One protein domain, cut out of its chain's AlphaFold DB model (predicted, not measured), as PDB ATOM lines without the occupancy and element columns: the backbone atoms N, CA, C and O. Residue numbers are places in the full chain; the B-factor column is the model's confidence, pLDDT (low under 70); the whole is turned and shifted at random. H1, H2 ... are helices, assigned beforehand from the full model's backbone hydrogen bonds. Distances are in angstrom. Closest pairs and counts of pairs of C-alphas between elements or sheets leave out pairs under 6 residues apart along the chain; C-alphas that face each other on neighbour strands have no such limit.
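This is residues 73 to 128 of the 268 residues of an uncharacterized protein of Bradyrhizobium sp. IAR9 (UniProt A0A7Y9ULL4). Two helices, H2 and H3, run opposite ways from neighbouring starts and make an elongated body, with the short helix H1 packed on H3. From the far end of H2 a long open loop, residues 97 to 112, folds back to the start of H3; residues 94 to 104, of which 94 to 96 belong to H2, stick out at that end. The printed part has 56 residues with three named helices, in the order H1, H2, H3, and no named strand; its class is all helix. It is only just compact, close to loose, with a radius of gyration of the C-alphas of 12.1 A, and spans 39 by 20 by 17 A.

H1, residues 73 to 78, touches H3, residues 113 to 127, at a shallow tilt of 24 degrees, opposite ways. Their closest C-alphas, those of Val 77 and Ala 119, are 5.5 A apart. H1 is apart from H2, residues 86 to 96. H2 and H3 form a helical hairpin, opposite ways at a shallow tilt of 21 degrees. H3 touches H2 with residues 113 to 117 alone; the closest C-alphas, those of Tyr 86 and Trp 113, are 4.5 A apart, while the centres are 17.2 A apart. In H1, H2 and H3 every O i to N i+4 pair is within hydrogen-bond range.

H1 begins at C-alpha 73, (25.469, 10.571, -1.538). H2 is 15.4 A long from first to last C-alpha and begins at C-alpha 86, (21.713, 17.594, -12.244). H3 is 20.6 A long and ends at C-alpha 127, (31.783, 4.041, -3.486).

The C-alphas farthest apart, those of Gly 99 and Ser 127, are 38.5 A apart. The link from H1 to H2 is short, and that from H2 to H3 is long, with 16 residues. The printed part has no cut, and no printed residue is under 70 in pLDDT.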
ATOM      1  N   ARG A  73      25.377   9.886  -0.246       97.88
ATOM      2  CA  ARG A  73      25.469  10.571  -1.538       97.88
ATOM      3  C   ARG A  73      24.733  11.900  -1.531       97.88
ATOM      4  O   ARG A  73      25.257  12.873  -2.061       97.88
ATOM      5  N   GLU A  74      23.552  11.951  -0.924       97.25
ATOM      6  CA  GLU A  74      22.799  13.198  -0.790       97.25
ATOM      7  C   GLU A  74      23.587  14.262  -0.027       97.25
ATOM      8  O   GLU A  74      23.742  15.367  -0.534       97.25
ATOM      9  N   ASN A  75      24.158  13.933   1.134       96.75
ATOM     10  CA  ASN A  75      24.952  14.903   1.884       96.75
ATOM     11  C   ASN A  75      26.223  15.288   1.127       96.75
ATOM     12  O   ASN A  75      26.545  16.464   1.036       96.75
ATOM     13  N   TYR A  76      26.933  14.317   0.555       96.50
ATOM     14  CA  TYR A  76      28.167  14.569  -0.181       96.50
ATOM     15  C   TYR A  76      27.935  15.520  -1.364       96.50
ATOM     16  O   TYR A  76      28.646  16.512  -1.511       96.50
ATOM     17  N   VAL A  77      26.917  15.245  -2.184       96.25
ATOM     18  CA  VAL A  77      26.629  16.034  -3.387       96.25
ATOM     19  C   VAL A  77      25.950  17.353  -3.040       96.25
ATOM     20  O   VAL A  77      26.307  18.364  -3.620       96.25
ATOM     21  N   CYS A  78      24.982  17.368  -2.123       95.12
ATOM     22  CA  CYS A  78      24.068  18.500  -1.951       95.12
ATOM     23  C   CYS A  78      24.376  19.405  -0.746       95.12
ATOM     24  O   CYS A  78      23.577  20.303  -0.472       95.12
ATOM     25  N   HIS A  79      25.480  19.199  -0.013       89.00
ATOM     26  CA  HIS A  79      25.780  19.935   1.231       89.00
ATOM     27  C   HIS A  79      25.763  21.469   1.099       89.00
ATOM     28  O   HIS A  79      25.445  22.163   2.063       89.00
ATOM     29  N   ASP A  80      26.090  22.005  -0.074       86.31
ATOM     30  CA  ASP A  80      26.144  23.435  -0.404       86.31
ATOM     31  C   ASP A  80      24.994  23.881  -1.335       86.31
ATOM     32  O   ASP A  80      25.021  24.966  -1.922       86.31
ATOM     33  N   GLY A  81      23.948  23.056  -1.457       92.25
ATOM     34  CA  GLY A  81      22.751  23.358  -2.240       92.25
ATOM     35  C   GLY A  81      22.837  22.980  -3.719       92.25
ATOM     36  O   GLY A  81      21.993  23.431  -4.499       92.25
ATOM     37  N   LEU A  82      23.821  22.171  -4.121       95.50
ATOM     38  CA  LEU A  82      23.879  21.589  -5.463       95.50
ATOM     39  C   LEU A  82      22.671  20.676  -5.749       95.50
ATOM     40  O   LEU A  82      22.186  19.969  -4.858       95.50
ATOM     41  N   PRO A  83      22.178  20.644  -7.001       96.56
ATOM     42  CA  PRO A  83      21.030  19.821  -7.361       96.56
ATOM     43  C   PRO A  83      21.420  18.345  -7.452       96.56
ATOM     44  O   PRO A  83      22.267  17.992  -8.262       96.56
ATOM     45  N   TYR A  84      20.759  17.464  -6.697       96.44
ATOM     46  CA  TYR A  84      20.969  16.013  -6.831       96.44
ATOM     47  C   TYR A  84      20.646  15.518  -8.254       96.44
ATOM     48  O   TYR A  84      21.417  14.793  -8.873       96.44
ATOM     49  N   ASP A  85      19.502  15.934  -8.807       94.94
ATOM     50  CA  ASP A  85      19.151  15.646 -10.203       94.94
ATOM     51  C   ASP A  85      19.719  16.734 -11.120       94.94
ATOM     52  O   ASP A  85      19.035  17.672 -11.536       94.94
ATOM     53  N   TYR A  86      21.019  16.633 -11.394       95.69
ATOM     54  CA  TYR A  86      21.713  17.594 -12.244       95.69
ATOM     55  C   TYR A  86      21.261  17.537 -13.709       95.69
ATOM     56  O   TYR A  86      21.385  18.539 -14.409       95.69
ATOM     57  N   ALA A  87      20.733  16.404 -14.184       95.19
ATOM     58  CA  ALA A  87      20.377  16.219 -15.590       95.19
ATOM     59  C   ALA A  87      19.183  17.100 -15.983       95.19
ATOM     60  O   ALA A  87      19.217  17.769 -17.017       95.19
ATOM     61  N   ALA A  88      18.165  17.177 -15.120       94.44
ATOM     62  CA  ALA A  88      17.030  18.072 -15.326       94.44
ATOM     63  C   ALA A  88      17.459  19.552 -15.341       94.44
ATOM     64  O   ALA A  88      17.002  20.335 -16.176       94.44
ATOM     65  N   VAL A  89      18.373  19.941 -14.443       95.38
ATOM     66  CA  VAL A  89      18.896  21.316 -14.369       95.38
ATOM     67  C   VAL A  89      19.733  21.659 -15.604       95.38
ATOM     68  O   VAL A  89      19.545  22.728 -16.185       95.38
ATOM     69  N   GLN A  90      20.599  20.740 -16.040       95.00
ATOM     70  CA  GLN A  90      21.379  20.874 -17.267       95.00
ATOM     71  C   GLN A  90      20.460  21.074 -18.474       95.00
ATOM     72  O   GLN A  90      20.656  22.009 -19.244       95.00
ATOM     73  N   GLN A  91      19.445  20.221 -18.636       94.25
ATOM     74  CA  GLN A  91      18.526  20.298 -19.768       94.25
ATOM     75  C   GLN A  91      17.798  21.646 -19.820       94.25
ATOM     76  O   GLN A  91      17.725  22.257 -20.887       94.25
ATOM     77  N   ASN A  92      17.311  22.134 -18.677       92.56
ATOM     78  CA  ASN A  92      16.642  23.431 -18.598       92.56
ATOM     79  C   ASN A  92      17.580  24.587 -18.974       92.56
ATOM     80  O   ASN A  92      17.206  25.428 -19.786       92.56
ATOM     81  N   GLU A  93      18.816  24.603 -18.461       91.38
ATOM     82  CA  GLU A  93      19.781  25.655 -18.809       91.38
ATOM     83  C   GLU A  93      20.169  25.610 -20.297       91.38
ATOM     84  O   GLU A  93      20.281  26.656 -20.936       91.38
ATOM     85  N   MET A  94      20.334  24.415 -20.875       89.44
ATOM     86  CA  MET A  94      20.641  24.275 -22.302       89.44
ATOM     87  C   MET A  94      19.497  24.784 -23.186       89.44
ATOM     88  O   MET A  94      19.761  25.435 -24.195       89.44
ATOM     89  N   LEU A  95      18.239  24.535 -22.802       91.00
ATOM     90  CA  LEU A  95      17.058  25.040 -23.511       91.00
ATOM     91  C   LEU A  95      16.943  26.568 -23.431       91.00
ATOM     92  O   LEU A  95      16.691  27.214 -24.447       91.00
ATOM     93  N   GLU A  96      17.173  27.155 -22.253       89.38
ATOM     94  CA  GLU A  96      17.166  28.613 -22.058       89.38
ATOM     95  C   GLU A  96      18.255  29.327 -22.874       89.38
ATOM     96  O   GLU A  96      18.122  30.508 -23.194       89.38
ATOM     97  N   ARG A  97      19.332  28.615 -23.224       86.38
ATOM     98  CA  ARG A  97      20.515  29.177 -23.888       86.38
ATOM     99  C   ARG A  97      20.672  28.761 -25.350       86.38
ATOM    100  O   ARG A  97      21.712  29.047 -25.941       86.38
ATOM    101  N   VAL A  98      19.670  28.135 -25.973       86.31
ATOM    102  CA  VAL A  98      19.728  27.799 -27.409       86.31
ATOM    103  C   VAL A  98      20.020  29.059 -28.234       86.31
ATOM    104  O   VAL A  98      19.338  30.073 -28.112       86.31
ATOM    105  N   GLY A  99      21.060  29.005 -29.072       84.69
ATOM    106  CA  GLY A  99      21.504  30.144 -29.888       84.69
ATOM    107  C   GLY A  99      22.322  31.202 -29.136       84.69
ATOM    108  O   GLY A  99      22.728  32.192 -29.741       84.69
ATOM    109  N   SER A 100      22.601  30.997 -27.846       81.69
ATOM    110  CA  SER A 100      23.527  31.826 -27.071       81.69
ATOM    111  C   SER A 100      24.968  31.328 -27.235       81.69
ATOM    112  O   SER A 100      25.208  30.136 -27.422       81.69
ATOM    113  N   GLY A 101      25.939  32.244 -27.187       87.12
ATOM    114  CA  GLY A 101      27.365  31.905 -27.208       87.12
ATOM    115  C   GLY A 101      27.861  31.282 -25.896       87.12
ATOM    116  O   GLY A 101      27.080  30.860 -25.044       87.12
ATOM    117  N   ALA A 102      29.185  31.254 -25.718       88.00
ATOM    118  CA  ALA A 102      29.804  30.785 -24.479       88.00
ATOM    119  C   ALA A 102      29.307  31.579 -23.258       88.00
ATOM    120  O   ALA A 102      29.091  32.790 -23.336       88.00
ATOM    121  N   PHE A 103      29.157  30.898 -22.122       87.62
ATOM    122  CA  PHE A 103      28.687  31.510 -20.884       87.62
ATOM    123  C   PHE A 103      29.448  30.995 -19.665       87.62
ATOM    124  O   PHE A 103      29.998  29.896 -19.666       87.62
ATOM    125  N   TRP A 104      29.426  31.797 -18.602       88.06
ATOM    126  CA  TRP A 104      29.895  31.400 -17.279       88.06
ATOM    127  C   TRP A 104      28.734  30.781 -16.503       88.06
ATOM    128  O   TRP A 104      27.757  31.464 -16.192       88.06
ATOM    129  N   GLY A 105      28.815  29.472 -16.263       88.75
ATOM    130  CA  GLY A 105      27.808  28.728 -15.512       88.75
ATOM    131  C   GLY A 105      27.914  28.933 -14.003       88.75
ATOM    132  O   GLY A 105      28.916  29.427 -13.485       88.75
ATOM    133  N   HIS A 106      26.867  28.527 -13.290       90.81
ATOM    134  CA  HIS A 106      26.879  28.500 -11.831       90.81
ATOM    135  C   HIS A 106      27.825  27.403 -11.325       90.81
ATOM    136  O   HIS A 106      27.782  26.276 -11.814       90.81
ATOM    137  N   THR A 107      28.645  27.720 -10.322       89.88
ATOM    138  CA  THR A 107      29.558  26.762  -9.669       89.88
ATOM    139  C   THR A 107      29.067  26.291  -8.303       89.88
ATOM    140  O   THR A 107      29.583  25.303  -7.791       89.88
ATOM    141  N   SER A 108      28.059  26.962  -7.741       90.75
ATOM    142  CA  SER A 108      27.399  26.627  -6.475       90.75
ATOM    143  C   SER A 108      25.885  26.850  -6.558       90.75
ATOM    144  O   SER A 108      25.382  27.541  -7.456       90.75
ATOM    145  N   GLY A 109      25.156  26.268  -5.605       91.50
ATOM    146  CA  GLY A 109      23.708  26.397  -5.490       91.50
ATOM    147  C   GLY A 109      22.914  25.567  -6.512       91.50
ATOM    148  O   GLY A 109      23.473  24.778  -7.279       91.50
ATOM    149  N   PRO A 110      21.584  25.760  -6.581       94.00
ATOM    150  CA  PRO A 110      20.670  24.803  -7.213       94.00
ATOM    151  C   PRO A 110      20.771  24.740  -8.742       94.00
ATOM    152  O   PRO A 110      20.204  23.842  -9.357       94.00
ATOM    153  N   LYS A 111      21.471  25.691  -9.371       93.38
ATOM    154  CA  LYS A 111      21.683  25.738 -10.825       93.38
ATOM    155  C   LYS A 111      23.030  25.157 -11.267       93.38
ATOM    156  O   LYS A 111      23.255  25.005 -12.462       93.38
ATOM    157  N   ALA A 112      23.927  24.839 -10.334       94.69
ATOM    158  CA  ALA A 112      25.278  24.375 -10.636       94.69
ATOM    159  C   ALA A 112      25.314  22.874 -10.976       94.69
ATOM    160  O   ALA A 112      25.910  22.054 -10.278       94.69
ATOM    161  N   TRP A 113      24.656  22.505 -12.076       95.25
ATOM    162  CA  TRP A 113      24.556  21.116 -12.530       95.25
ATOM    163  C   TRP A 113      25.923  20.490 -12.838       95.25
ATOM    164  O   TRP A 113      26.118  19.310 -12.570       95.25
ATOM    165  N   CYS A 114      26.883  21.268 -13.354       94.62
ATOM    166  CA  CYS A 114      28.210  20.762 -13.709       94.62
ATOM    167  C   CYS A 114      28.991  20.323 -12.458       94.62
ATOM    168  O   CYS A 114      29.496  19.204 -12.401       94.62
ATOM    169  N   THR A 115      28.999  21.154 -11.408       94.50
ATOM    170  CA  THR A 115      29.614  20.803 -10.117       94.50
ATOM    171  C   THR A 115      28.938  19.578  -9.498       94.50
ATOM    172  O   THR A 115      29.623  18.673  -9.024       94.50
ATOM    173  N   SER A 116      27.602  19.504  -9.558       96.12
ATOM    174  CA  SER A 116      26.860  18.331  -9.081       96.12
ATOM    175  C   SER A 116      27.235  17.054  -9.842       96.12
ATOM    176  O   SER A 116      27.511  16.023  -9.228       96.12
ATOM    177  N   GLN A 117      27.326  17.121 -11.174       96.56
ATOM    178  CA  GLN A 117      27.771  15.995 -11.991       96.56
ATOM    179  C   GLN A 117      29.160  15.510 -11.551       96.56
ATOM    180  O   GLN A 117      29.348  14.313 -11.325       96.56
ATOM    181  N   MET A 118      30.115  16.428 -11.372       95.38
ATOM    182  CA  MET A 118      31.466  16.095 -10.906       95.38
ATOM    183  C   MET A 118      31.451  15.437  -9.518       95.38
ATOM    184  O   MET A 118      32.170  14.459  -9.298       95.38
ATOM    185  N   ALA A 119      30.616  15.930  -8.597       95.81
ATOM    186  CA  ALA A 119      30.454  15.357  -7.261       95.81
ATOM    187  C   ALA A 119      29.894  13.928  -7.323       95.81
ATOM    188  O   ALA A 119      30.413  13.024  -6.665       95.81
ATOM    189  N   HIS A 120      28.879  13.695  -8.161       97.44
ATOM    190  CA  HIS A 120      28.319  12.366  -8.391       97.44
ATOM    191  C   HIS A 120      29.348  11.389  -8.954       97.44
ATOM    192  O   HIS A 120      29.460  10.274  -8.453       97.44
ATOM    193  N   GLU A 121      30.103  11.796  -9.974       96.69
ATOM    194  CA  GLU A 121      31.139  10.959 -10.581       96.69
ATOM    195  C   GLU A 121      32.259  10.626  -9.593       96.69
ATOM    196  O   GLU A 121      32.745   9.497  -9.562       96.69
ATOM    197  N   GLN A 122      32.661  11.586  -8.757       95.88
ATOM    198  CA  GLN A 122      33.634  11.347  -7.697       95.88
ATOM    199  C   GLN A 122      33.095  10.349  -6.665       95.88
ATOM    200  O   GLN A 122      33.787   9.394  -6.314       95.88
ATOM    201  N   PHE A 123      31.844  10.517  -6.227       97.25
ATOM    202  CA  PHE A 123      31.205   9.584  -5.303       97.25
ATOM    203  C   PHE A 123      31.097   8.177  -5.904       97.25
ATOM    204  O   PHE A 123      31.366   7.198  -5.214       97.25
ATOM    205  N   ASP A 124      30.744   8.052  -7.186       97.31
ATOM    206  CA  ASP A 124      30.685   6.763  -7.890       97.31
ATOM    207  C   ASP A 124      32.042   6.051  -7.856       97.31
ATOM    208  O   ASP A 124      32.111   4.870  -7.522       97.31
ATOM    209  N   ARG A 125      33.138   6.781  -8.117       95.94
ATOM    210  CA  ARG A 125      34.503   6.233  -8.037       95.94
ATOM    211  C   ARG A 125      34.842   5.748  -6.627       95.94
ATOM    212  O   ARG A 125      35.379   4.658  -6.483       95.94
ATOM    213  N   LEU A 126      34.528   6.542  -5.603       96.56
ATOM    214  CA  LEU A 126      34.869   6.235  -4.208       96.56
ATOM    215  C   LEU A 126      34.009   5.116  -3.606       96.56
ATOM    216  O   LEU A 126      34.492   4.331  -2.794       96.56
ATOM    217  N   SER A 127      32.731   5.051  -3.979       96.12
ATOM    218  CA  SER A 127      31.783   4.041  -3.486       96.12
ATOM    219  C   SER A 127      31.797   2.743  -4.293       96.12
ATOM    220  O   SER A 127      31.312   1.723  -3.808       96.12
ATOM    221  N   GLY A 128      32.322   2.771  -5.522       95.81
ATOM    222  CA  GLY A 128      32.237   1.655  -6.466       95.81
ATOM    223  C   GLY A 128      30.831   1.441  -7.043       95.81
ATOM    224  O   GLY A 128      30.563   0.394  -7.631       95.81
TER     225      GLY A 128